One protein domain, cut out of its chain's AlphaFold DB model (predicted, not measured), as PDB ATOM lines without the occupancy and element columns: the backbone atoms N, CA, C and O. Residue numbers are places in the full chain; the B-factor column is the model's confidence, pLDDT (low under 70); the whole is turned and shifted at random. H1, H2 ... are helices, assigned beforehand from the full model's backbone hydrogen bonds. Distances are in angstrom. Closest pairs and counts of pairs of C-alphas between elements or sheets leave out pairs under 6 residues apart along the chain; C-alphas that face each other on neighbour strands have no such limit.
ATOM      1  N   ARG A  56     119.456 144.107 128.391       57.03
ATOM      2  CA  ARG A  56     118.425 143.468 127.567       57.03
ATOM      3  C   ARG A  56     118.051 144.273 126.320       57.03
ATOM      4  O   ARG A  56     117.878 143.688 125.253       57.03
ATOM      5  N   ARG A  57     117.925 145.603 126.416       56.59
ATOM      6  CA  ARG A  57     117.564 146.452 125.264       56.59
ATOM      7  C   ARG A  57     118.741 146.606 124.303       56.59
ATOM      8  O   ARG A  57     118.525 146.572 123.096       56.59
ATOM      9  N   ALA A  58     119.961 146.681 124.839       63.19
ATOM     10  CA  ALA A  58     121.193 146.698 124.053       63.19
ATOM     11  C   ALA A  58     121.402 145.374 123.299       63.19
ATOM     12  O   ALA A  58     121.607 145.377 122.085       63.19
ATOM     13  N   LEU A  59     121.244 144.239 123.987       64.12
ATOM     14  CA  LEU A  59     121.376 142.910 123.388       64.12
ATOM     15  C   LEU A  59     120.307 142.669 122.310       64.12
ATOM     16  O   LEU A  59     120.615 142.194 121.221       64.12
ATOM     17  N   ARG A  60     119.061 143.091 122.565       62.47
ATOM     18  CA  ARG A  60     117.970 143.017 121.583       62.47
ATOM     19  C   ARG A  60     118.246 143.877 120.350       62.47
ATOM     20  O   ARG A  60     118.029 143.406 119.239       62.47
ATOM     21  N   SER A  61     118.755 145.102 120.516       71.44
ATOM     22  CA  SER A  61     119.155 145.926 119.368       71.44
ATOM     23  C   SER A  61     120.326 145.318 118.598       71.44
ATOM     24  O   SER A  61     120.317 145.345 117.373       71.44
ATOM     25  N   MET A  62     121.291 144.709 119.289       66.56
ATOM     26  CA  MET A  62     122.465 144.103 118.664       66.56
ATOM     27  C   MET A  62     122.094 142.868 117.833       66.56
ATOM     28  O   MET A  62     122.577 142.724 116.714       66.56
ATOM     29  N   ILE A  63     121.176 142.030 118.328       74.69
ATOM     30  CA  ILE A  63     120.650 140.870 117.590       74.69
ATOM     31  C   ILE A  63     119.883 141.318 116.342       74.69
ATOM     32  O   ILE A  63     120.097 140.763 115.270       74.69
ATOM     33  N   VAL A  64     119.020 142.334 116.455       76.94
ATOM     34  CA  VAL A  64     118.242 142.837 115.310       76.94
ATOM     35  C   VAL A  64     119.155 143.465 114.258       76.94
ATOM     36  O   VAL A  64     119.034 143.141 113.080       76.94
ATOM     37  N   VAL A  65     120.102 144.316 114.666       79.69
ATOM     38  CA  VAL A  65     121.071 144.941 113.750       79.69
ATOM     39  C   VAL A  65     121.952 143.886 113.085       79.69
ATOM     40  O   VAL A  65     122.173 143.952 111.876       79.69
ATOM     41  N   GLY A  66     122.394 142.882 113.847       77.81
ATOM     42  CA  GLY A  66     123.067 141.712 113.305       77.81
ATOM     43  C   GLY A  66     122.203 141.051 112.237       77.81
ATOM     44  O   GLY A  66     122.593 140.992 111.077       77.81
ATOM     45  N   PHE A  67     121.010 140.580 112.588       80.81
ATOM     46  CA  PHE A  67     120.155 139.818 111.676       80.81
ATOM     47  C   PHE A  67     119.827 140.581 110.383       80.81
ATOM     48  O   PHE A  67     119.874 140.015 109.293       80.81
ATOM     49  N   VAL A  68     119.584 141.890 110.479       80.88
ATOM     50  CA  VAL A  68     119.372 142.755 109.311       80.88
ATOM     51  C   VAL A  68     120.631 142.843 108.438       80.88
ATOM     52  O   VAL A  68     120.529 142.730 107.220       80.88
ATOM     53  N   SER A  69     121.820 142.970 109.035       79.12
ATOM     54  CA  SER A  69     123.103 142.949 108.313       79.12
ATOM     55  C   SER A  69     123.351 141.614 107.592       79.12
ATOM     56  O   SER A  69     123.840 141.597 106.460       79.12
ATOM     57  N   PHE A  70     122.947 140.491 108.195       78.12
ATOM     58  CA  PHE A  70     123.035 139.168 107.569       78.12
ATOM     59  C   PHE A  70     122.154 139.059 106.333       78.12
ATOM     60  O   PHE A  70     122.624 138.680 105.264       78.12
ATOM     61  N   LEU A  71     120.879 139.425 106.476       80.44
ATOM     62  CA  LEU A  71     119.920 139.380 105.378       80.44
ATOM     63  C   LEU A  71     120.313 140.331 104.251       80.44
ATOM     64  O   LEU A  71     120.190 139.972 103.083       80.44
ATOM     65  N   LEU A  72     120.844 141.507 104.590       81.00
ATOM     66  CA  LEU A  72     121.392 142.441 103.614       81.00
ATOM     67  C   LEU A  72     122.579 141.821 102.865       81.00
ATOM     68  O   LEU A  72     122.645 141.917 101.644       81.00
ATOM     69  N   SER A  73     123.478 141.133 103.574       71.62
ATOM     70  CA  SER A  73     124.632 140.454 102.970       71.62
ATOM     71  C   SER A  73     124.210 139.307 102.039       71.62
ATOM     72  O   SER A  73     124.744 139.182 100.939       71.62
ATOM     73  N   ILE A  74     123.214 138.504 102.438       76.94
ATOM     74  CA  ILE A  74     122.621 137.449 101.594       76.94
ATOM     75  C   ILE A  74     121.949 138.059 100.361       76.94
ATOM     76  O   ILE A  74     122.146 137.573  99.251       76.94
ATOM     77  N   GLY A  75     121.182 139.136 100.545       74.81
ATOM     78  CA  GLY A  75     120.503 139.837  99.460       74.81
ATOM     79  C   GLY A  75     121.483 140.410  98.437       74.81
ATOM     80  O   GLY A  75     121.301 140.212  97.241       74.81
ATOM     81  N   LEU A  76     122.564 141.046  98.894       67.38
ATOM     82  CA  LEU A  76     123.619 141.559  98.016       67.38
ATOM     83  C   LEU A  76     124.311 140.432  97.230       67.38
ATOM     84  O   LEU A  76     124.583 140.608  96.046       67.38
ATOM     85  N   ASN A  77     124.517 139.258  97.846       62.56
ATOM     86  CA  ASN A  77     125.039 138.075  97.151       62.56
ATOM     87  C   ASN A  77     124.070 137.566  96.063       62.56
ATOM     88  O   ASN A  77     124.486 137.286  94.943       62.56
ATOM     89  N   ALA A  78     122.769 137.499  96.372       68.38
ATOM     90  CA  ALA A  78     121.732 136.991  95.467       68.38
ATOM     91  C   ALA A  78     121.484 137.887  94.239       68.38
ATOM     92  O   ALA A  78     121.093 137.390  93.187       68.38
ATOM     93  N   VAL A  79     121.738 139.197  94.352       76.12
ATOM     94  CA  VAL A  79     121.622 140.168  93.243       76.12
ATOM     95  C   VAL A  79     122.869 140.152  92.335       76.12
ATOM     96  O   VAL A  79     122.974 140.929  91.391       76.12
ATOM     97  N   GLY A  80     123.814 139.234  92.571       57.81
ATOM     98  CA  GLY A  80     124.980 139.041  91.710       57.81
ATOM     99  C   GLY A  80     126.072 140.093  91.901       57.81
ATOM    100  O   GLY A  80     126.932 140.222  91.034       57.81
ATOM    101  N   LEU A  81     126.067 140.831  93.020       57.59
ATOM    102  CA  LEU A  81     127.229 141.609  93.450       57.59
ATOM    103  C   LEU A  81     128.220 140.639  94.120       57.59
ATOM    104  O   LEU A  81     127.929 140.117  95.203       57.59
ATOM    105  N   PRO A  82     129.378 140.346  93.503       54.78
ATOM    106  CA  PRO A  82     130.306 139.356  94.027       54.78
ATOM    107  C   PRO A  82     131.000 139.892  95.284       54.78
ATOM    108  O   PRO A  82     131.970 140.642  95.217       54.78
ATOM    109  N   ILE A  83     130.568 139.436  96.462       53.94
ATOM    110  CA  ILE A  83     131.316 139.621  97.725       53.94
ATOM    111  C   ILE A  83     132.691 138.909  97.670       53.94
ATOM    112  O   ILE A  83     133.533 139.081  98.545       53.94
ATOM    113  N   THR A  84     132.925 138.099  96.636       52.41
ATOM    114  CA  THR A  84     134.162 137.359  96.363       52.41
ATOM    115  C   THR A  84     135.270 138.208  95.735       52.41
ATOM    116  O   THR A  84     136.418 137.784  95.752       52.41
ATOM    117  N   GLU A  85     134.958 139.398  95.214       56.00
ATOM    118  CA  GLU A  85     135.952 140.355  94.681       56.00
ATOM    119  C   GLU A  85     136.494 141.297  95.774       56.00
ATOM    120  O   GLU A  85     137.362 142.135  95.531       56.00
ATOM    121  N   LEU A  86     135.990 141.177  97.007       58.12
ATOM    122  CA  LEU A  86     136.430 141.995  98.130       58.12
ATOM    123  C   LEU A  86     137.840 141.562  98.590       58.12
ATOM    124  O   LEU A  86     138.127 140.360  98.672       58.12
ATOM    125  N   PRO A  87     138.735 142.511  98.934       63.75
ATOM    126  CA  PRO A  87     140.068 142.197  99.433       63.75
ATOM    127  C   PRO A  87     140.012 141.212 100.608       63.75
ATOM    128  O   PRO A  87     139.117 141.245 101.458       63.75
ATOM    129  N   HIS A  88     140.997 140.317 100.631       60.25
ATOM    130  CA  HIS A  88     140.927 139.012 101.286       60.25
ATOM    131  C   HIS A  88     140.954 138.944 102.833       60.25
ATOM    132  O   HIS A  88     141.034 137.827 103.337       60.25
ATOM    133  N   PRO A  89     140.803 140.024 103.636       65.00
ATOM    134  CA  PRO A  89     140.423 139.830 105.042       65.00
ATOM    135  C   PRO A  89     138.931 140.051 105.340       65.00
ATOM    136  O   PRO A  89     138.443 139.563 106.357       65.00
ATOM    137  N   VAL A  90     138.180 140.755 104.488       70.12
ATOM    138  CA  VAL A  90     136.793 141.158 104.801       70.12
ATOM    139  C   VAL A  90     135.804 139.984 104.882       70.12
ATOM    140  O   VAL A  90     135.074 139.908 105.876       70.12
ATOM    141  N   PRO A  91     135.765 139.031 103.927       70.75
ATOM    142  CA  PRO A  91     134.826 137.908 104.011       70.75
ATOM    143  C   PRO A  91     135.129 136.971 105.191       70.75
ATOM    144  O   PRO A  91     134.210 136.466 105.833       70.75
ATOM    145  N   ILE A  92     136.410 136.792 105.531       75.06
ATOM    146  CA  ILE A  92     136.848 135.966 106.666       75.06
ATOM    147  C   ILE A  92     136.463 136.632 107.992       75.06
ATOM    148  O   ILE A  92     135.945 135.970 108.888       75.06
ATOM    149  N   ALA A  93     136.665 137.948 108.110       76.94
ATOM    150  CA  ALA A  93     136.279 138.707 109.296       76.94
ATOM    151  C   ALA A  93     134.758 138.687 109.521       76.94
ATOM    152  O   ALA A  93     134.308 138.484 110.648       76.94
ATOM    153  N   LEU A  94     133.964 138.833 108.454       76.69
ATOM    154  CA  LEU A  94     132.506 138.708 108.518       76.69
ATOM    155  C   LEU A  94     132.079 137.309 108.965       76.69
ATOM    156  O   LEU A  94     131.234 137.187 109.850       76.69
ATOM    157  N   PHE A  95     132.687 136.261 108.408       80.75
ATOM    158  CA  PHE A  95     132.394 134.886 108.804       80.75
ATOM    159  C   PHE A  95     132.729 134.631 110.279       80.75
ATOM    160  O   PHE A  95     131.898 134.104 111.013       80.75
ATOM    161  N   ALA A  96     133.910 135.052 110.740       78.81
ATOM    162  CA  ALA A  96     134.328 134.896 112.131       78.81
ATOM    163  C   ALA A  96     133.423 135.673 113.102       78.81
ATOM    164  O   ALA A  96     133.054 135.155 114.157       78.81
ATOM    165  N   PHE A  97     133.010 136.889 112.732       81.75
ATOM    166  CA  PHE A  97     132.062 137.685 113.508       81.75
ATOM    167  C   PHE A  97     130.709 136.973 113.645       81.75
ATOM    168  O   PHE A  97     130.203 136.811 114.755       81.75
ATOM    169  N   TRP A  98     130.156 136.478 112.536       79.69
ATOM    170  CA  TRP A  98     128.889 135.745 112.524       79.69
ATOM    171  C   TRP A  98     128.960 134.416 113.272       79.69
ATOM    172  O   TRP A  98     128.056 134.100 114.047       79.69
ATOM    173  N   ALA A  99     130.058 133.678 113.116       80.00
ATOM    174  CA  ALA A  99     130.322 132.467 113.879       80.00
ATOM    175  C   ALA A  99     130.374 132.763 115.385       80.00
ATOM    176  O   ALA A  99     129.770 132.031 116.161       80.00
ATOM    177  N   GLY A 100     131.003 133.863 115.812       81.31
ATOM    178  CA  GLY A 100     131.008 134.293 117.213       81.31
ATOM    179  C   GLY A 100     129.614 134.662 117.733       81.31
ATOM    180  O   GLY A 100     129.217 134.224 118.814       81.31
ATOM    181  N   VAL A 101     128.828 135.408 116.953       81.06
ATOM    182  CA  VAL A 101     127.445 135.770 117.320       81.06
ATOM    183  C   VAL A 101     126.560 134.527 117.462       81.06
ATOM    184  O   VAL A 101     125.767 134.451 118.399       81.06
ATOM    185  N   ILE A 102     126.716 133.529 116.591       82.50
ATOM    186  CA  ILE A 102     125.924 132.291 116.637       82.50
ATOM    187  C   ILE A 102     126.412 131.353 117.749       82.50
ATOM    188  O   ILE A 102     125.604 130.852 118.525       82.50
ATOM    189  N   MET A 103     127.721 131.125 117.856       77.06
ATOM    190  CA  MET A 103     128.293 130.149 118.792       77.06
ATOM    191  C   MET A 103     128.360 130.651 120.231       77.06
ATOM    192  O   MET A 103     128.409 129.839 121.146       77.06
ATOM    193  N   ILE A 104     128.392 131.967 120.446       79.69
ATOM    194  CA  ILE A 104     128.532 132.562 121.782       79.69
ATOM    195  C   ILE A 104     127.318 133.433 122.103       79.69
ATOM    196  O   ILE A 104     126.720 133.287 123.166       79.69
ATOM    197  N   GLY A 105     126.908 134.307 121.180       77.44
ATOM    198  CA  GLY A 105     125.800 135.241 121.412       77.44
ATOM    199  C   GLY A 105     124.446 134.550 121.593       77.44
ATOM    200  O   GLY A 105     123.727 134.846 122.544       77.44
ATOM    201  N   LEU A 106     124.115 133.601 120.718       80.00
ATOM    202  CA  LEU A 106     122.863 132.836 120.746       80.00
ATOM    203  C   LEU A 106     122.712 131.949 122.001       80.00
ATOM    204  O   LEU A 106     121.672 132.042 122.657       80.00
ATOM    205  N   PRO A 107     123.716 131.142 122.406       79.69
ATOM    206  CA  PRO A 107     123.627 130.374 123.646       79.69
ATOM    207  C   PRO A 107     123.638 131.256 124.896       79.69
ATOM    208  O   PRO A 107     122.910 130.952 125.839       79.69
ATOM    209  N   LEU A 108     124.378 132.373 124.911       79.31
ATOM    210  CA  LEU A 108     124.329 133.322 126.028       79.31
ATOM    211  C   LEU A 108     122.949 133.987 126.141       79.31
ATOM    212  O   LEU A 108     122.417 134.126 127.240       79.31
ATOM    213  N   TRP A 109     122.334 134.347 125.011       79.62
ATOM    214  CA  TRP A 109     120.962 134.856 124.968       79.62
ATOM    215  C   TRP A 109     119.948 133.819 125.467       79.62
ATOM    216  O   TRP A 109     119.088 134.146 126.284       79.62
ATOM    217  N   GLY A 110     120.079 132.560 125.035       81.81
ATOM    218  CA  GLY A 110     119.231 131.458 125.495       81.81
ATOM    219  C   GLY A 110     119.372 131.182 126.994       81.81
ATOM    220  O   GLY A 110     118.369 131.048 127.689       81.81
ATOM    221  N   LEU A 111     120.601 131.168 127.518       80.69
ATOM    222  CA  LEU A 111     120.866 131.020 128.953       80.69
ATOM    223  C   LEU A 111     120.243 132.150 129.770       80.69
ATOM    224  O   LEU A 111     119.616 131.887 130.794       80.69
ATOM    225  N   LEU A 112     120.363 133.393 129.299       77.12
ATOM    226  CA  LEU A 112     119.731 134.537 129.950       77.12
ATOM    227  C   LEU A 112     118.203 134.403 129.956       77.12
ATOM    228  O   LEU A 112     117.595 134.599 131.004       77.12
ATOM    229  N   LEU A 113     117.593 133.968 128.849       75.00
ATOM    230  CA  LEU A 113     116.147 133.731 128.765       75.00
ATOM    231  C   LEU A 113     115.673 132.643 129.743       75.00
ATOM    232  O   LEU A 113     114.645 132.795 130.400       75.00
ATOM    233  N   ILE A 114     116.426 131.545 129.859       74.25
ATOM    234  CA  ILE A 114     116.120 130.461 130.800       74.25
ATOM    235  C   ILE A 114     116.261 130.961 132.237       74.25
ATOM    236  O   ILE A 114     115.365 130.739 133.048       74.25
ATOM    237  N   SER A 115     117.347 131.674 132.547       71.88
ATOM    238  CA  SER A 115     117.559 132.243 133.879       71.88
ATOM    239  C   SER A 115     116.466 133.243 134.252       71.88
ATOM    240  O   SER A 115     116.010 133.238 135.387       71.88
ATOM    241  N   ASP A 116     115.978 134.031 133.292       62.47
ATOM    242  CA  ASP A 116     114.882 134.975 133.486       62.47
ATOM    243  C   ASP A 116     113.556 134.268 133.768       62.47
ATOM    244  O   ASP A 116     112.800 134.716 134.627       62.47
ATOM    245  N   ASN A 117     113.277 133.151 133.090       66.44
ATOM    246  CA  ASN A 117     112.097 132.343 133.384       66.44
ATOM    247  C   ASN A 117     112.205 131.709 134.778       66.44
ATOM    248  O   ASN A 117     111.277 131.829 135.568       66.44
ATOM    249  N   VAL A 118     113.347 131.105 135.119       64.81
ATOM    250  CA  VAL A 118     113.576 130.446 136.421       64.81
ATOM    251  C   VAL A 118     113.562 131.445 137.585       64.81
ATOM    252  O   VAL A 118     112.901 131.207 138.593       64.81
ATOM    253  N   LEU A 119     114.230 132.592 137.453       54.41
ATOM    254  CA  LEU A 119     114.211 133.663 138.459       54.41
ATOM    255  C   LEU A 119     112.861 134.396 138.492       54.41
ATOM    256  O   LEU A 119     112.465 134.906 139.535       54.41
ATOM    257  N   GLY A 120     112.135 134.428 137.372       53.56
ATOM    258  CA  GLY A 120     110.755 134.903 137.301       53.56
ATOM    259  C   GLY A 120     109.791 134.026 138.101       53.56
ATOM    260  O   GLY A 120     108.896 134.564 138.751       53.56
ATOM    261  N   PHE A 121     110.012 132.707 138.126       46.44
ATOM    262  CA  PHE A 121     109.269 131.778 138.985       46.44
ATOM    263  C   PHE A 121     109.577 131.972 140.478       46.44
ATOM    264  O   PHE A 121     108.662 131.897 141.289       46.44
ATOM    265  N   LEU A 122     110.819 132.310 140.845       49.38
ATOM    266  CA  LEU A 122     111.208 132.589 142.240       49.38
ATOM    267  C   LEU A 122     110.665 133.917 142.794       49.38
ATOM    268  O   LEU A 122     110.827 134.206 143.973       49.38
ATOM    269  N   LYS A 123     110.038 134.750 141.957       49.47
ATOM    270  CA  LYS A 123     109.491 136.055 142.356       49.47
ATOM    271  C   LYS A 123     108.049 135.974 142.876       49.47
ATOM    272  O   LYS A 123     107.456 137.017 143.143       49.47
TER     273      LYS A 123
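Overview. This is residues 56 to 123 of the 125 residues of an uncharacterized protein of Haloarculaceae archaeon HSR-Bgl (UniProt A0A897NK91). What shape is this? It is a long, loose U: the longest helix, H2, makes its length, H1 lies alongside with a gap between, and a long link turns at one end. Residues 113 to 123 stick out at the other. What is it made of? The printed part has 68 residues with two named helices, H1 then H2, all helix, and is only just loose, close to extended: radius of gyration of the C-alphas 16.3 A, spans 54 by 20 by 17 A.

Arrangement. How close are the helices? H2, residues 90 to 121, and H1, residues 56 to 78, are near each other, with 18 C-alpha pairs within 10 A, the closest 8.2 A. Are their backbones regularly paired? Every O i to N i+4 pair is within hydrogen-bond range in H1, 26 of 28 in H2.

Along the chain. Where is H2? It runs 44.9 A, from C-alpha 90 at (136.793, 141.158, 104.801) to C-alpha 121. Where is H1? It runs 32.9 A, from C-alpha 56 at (118.425, 143.468, 127.567) to C-alpha 78.

Size, cuts and confidence. Is it continuous? The printed part has no cut, and the 11-residue link is long. Where is confidence low? Among others, residues 80 to 89 are under 70.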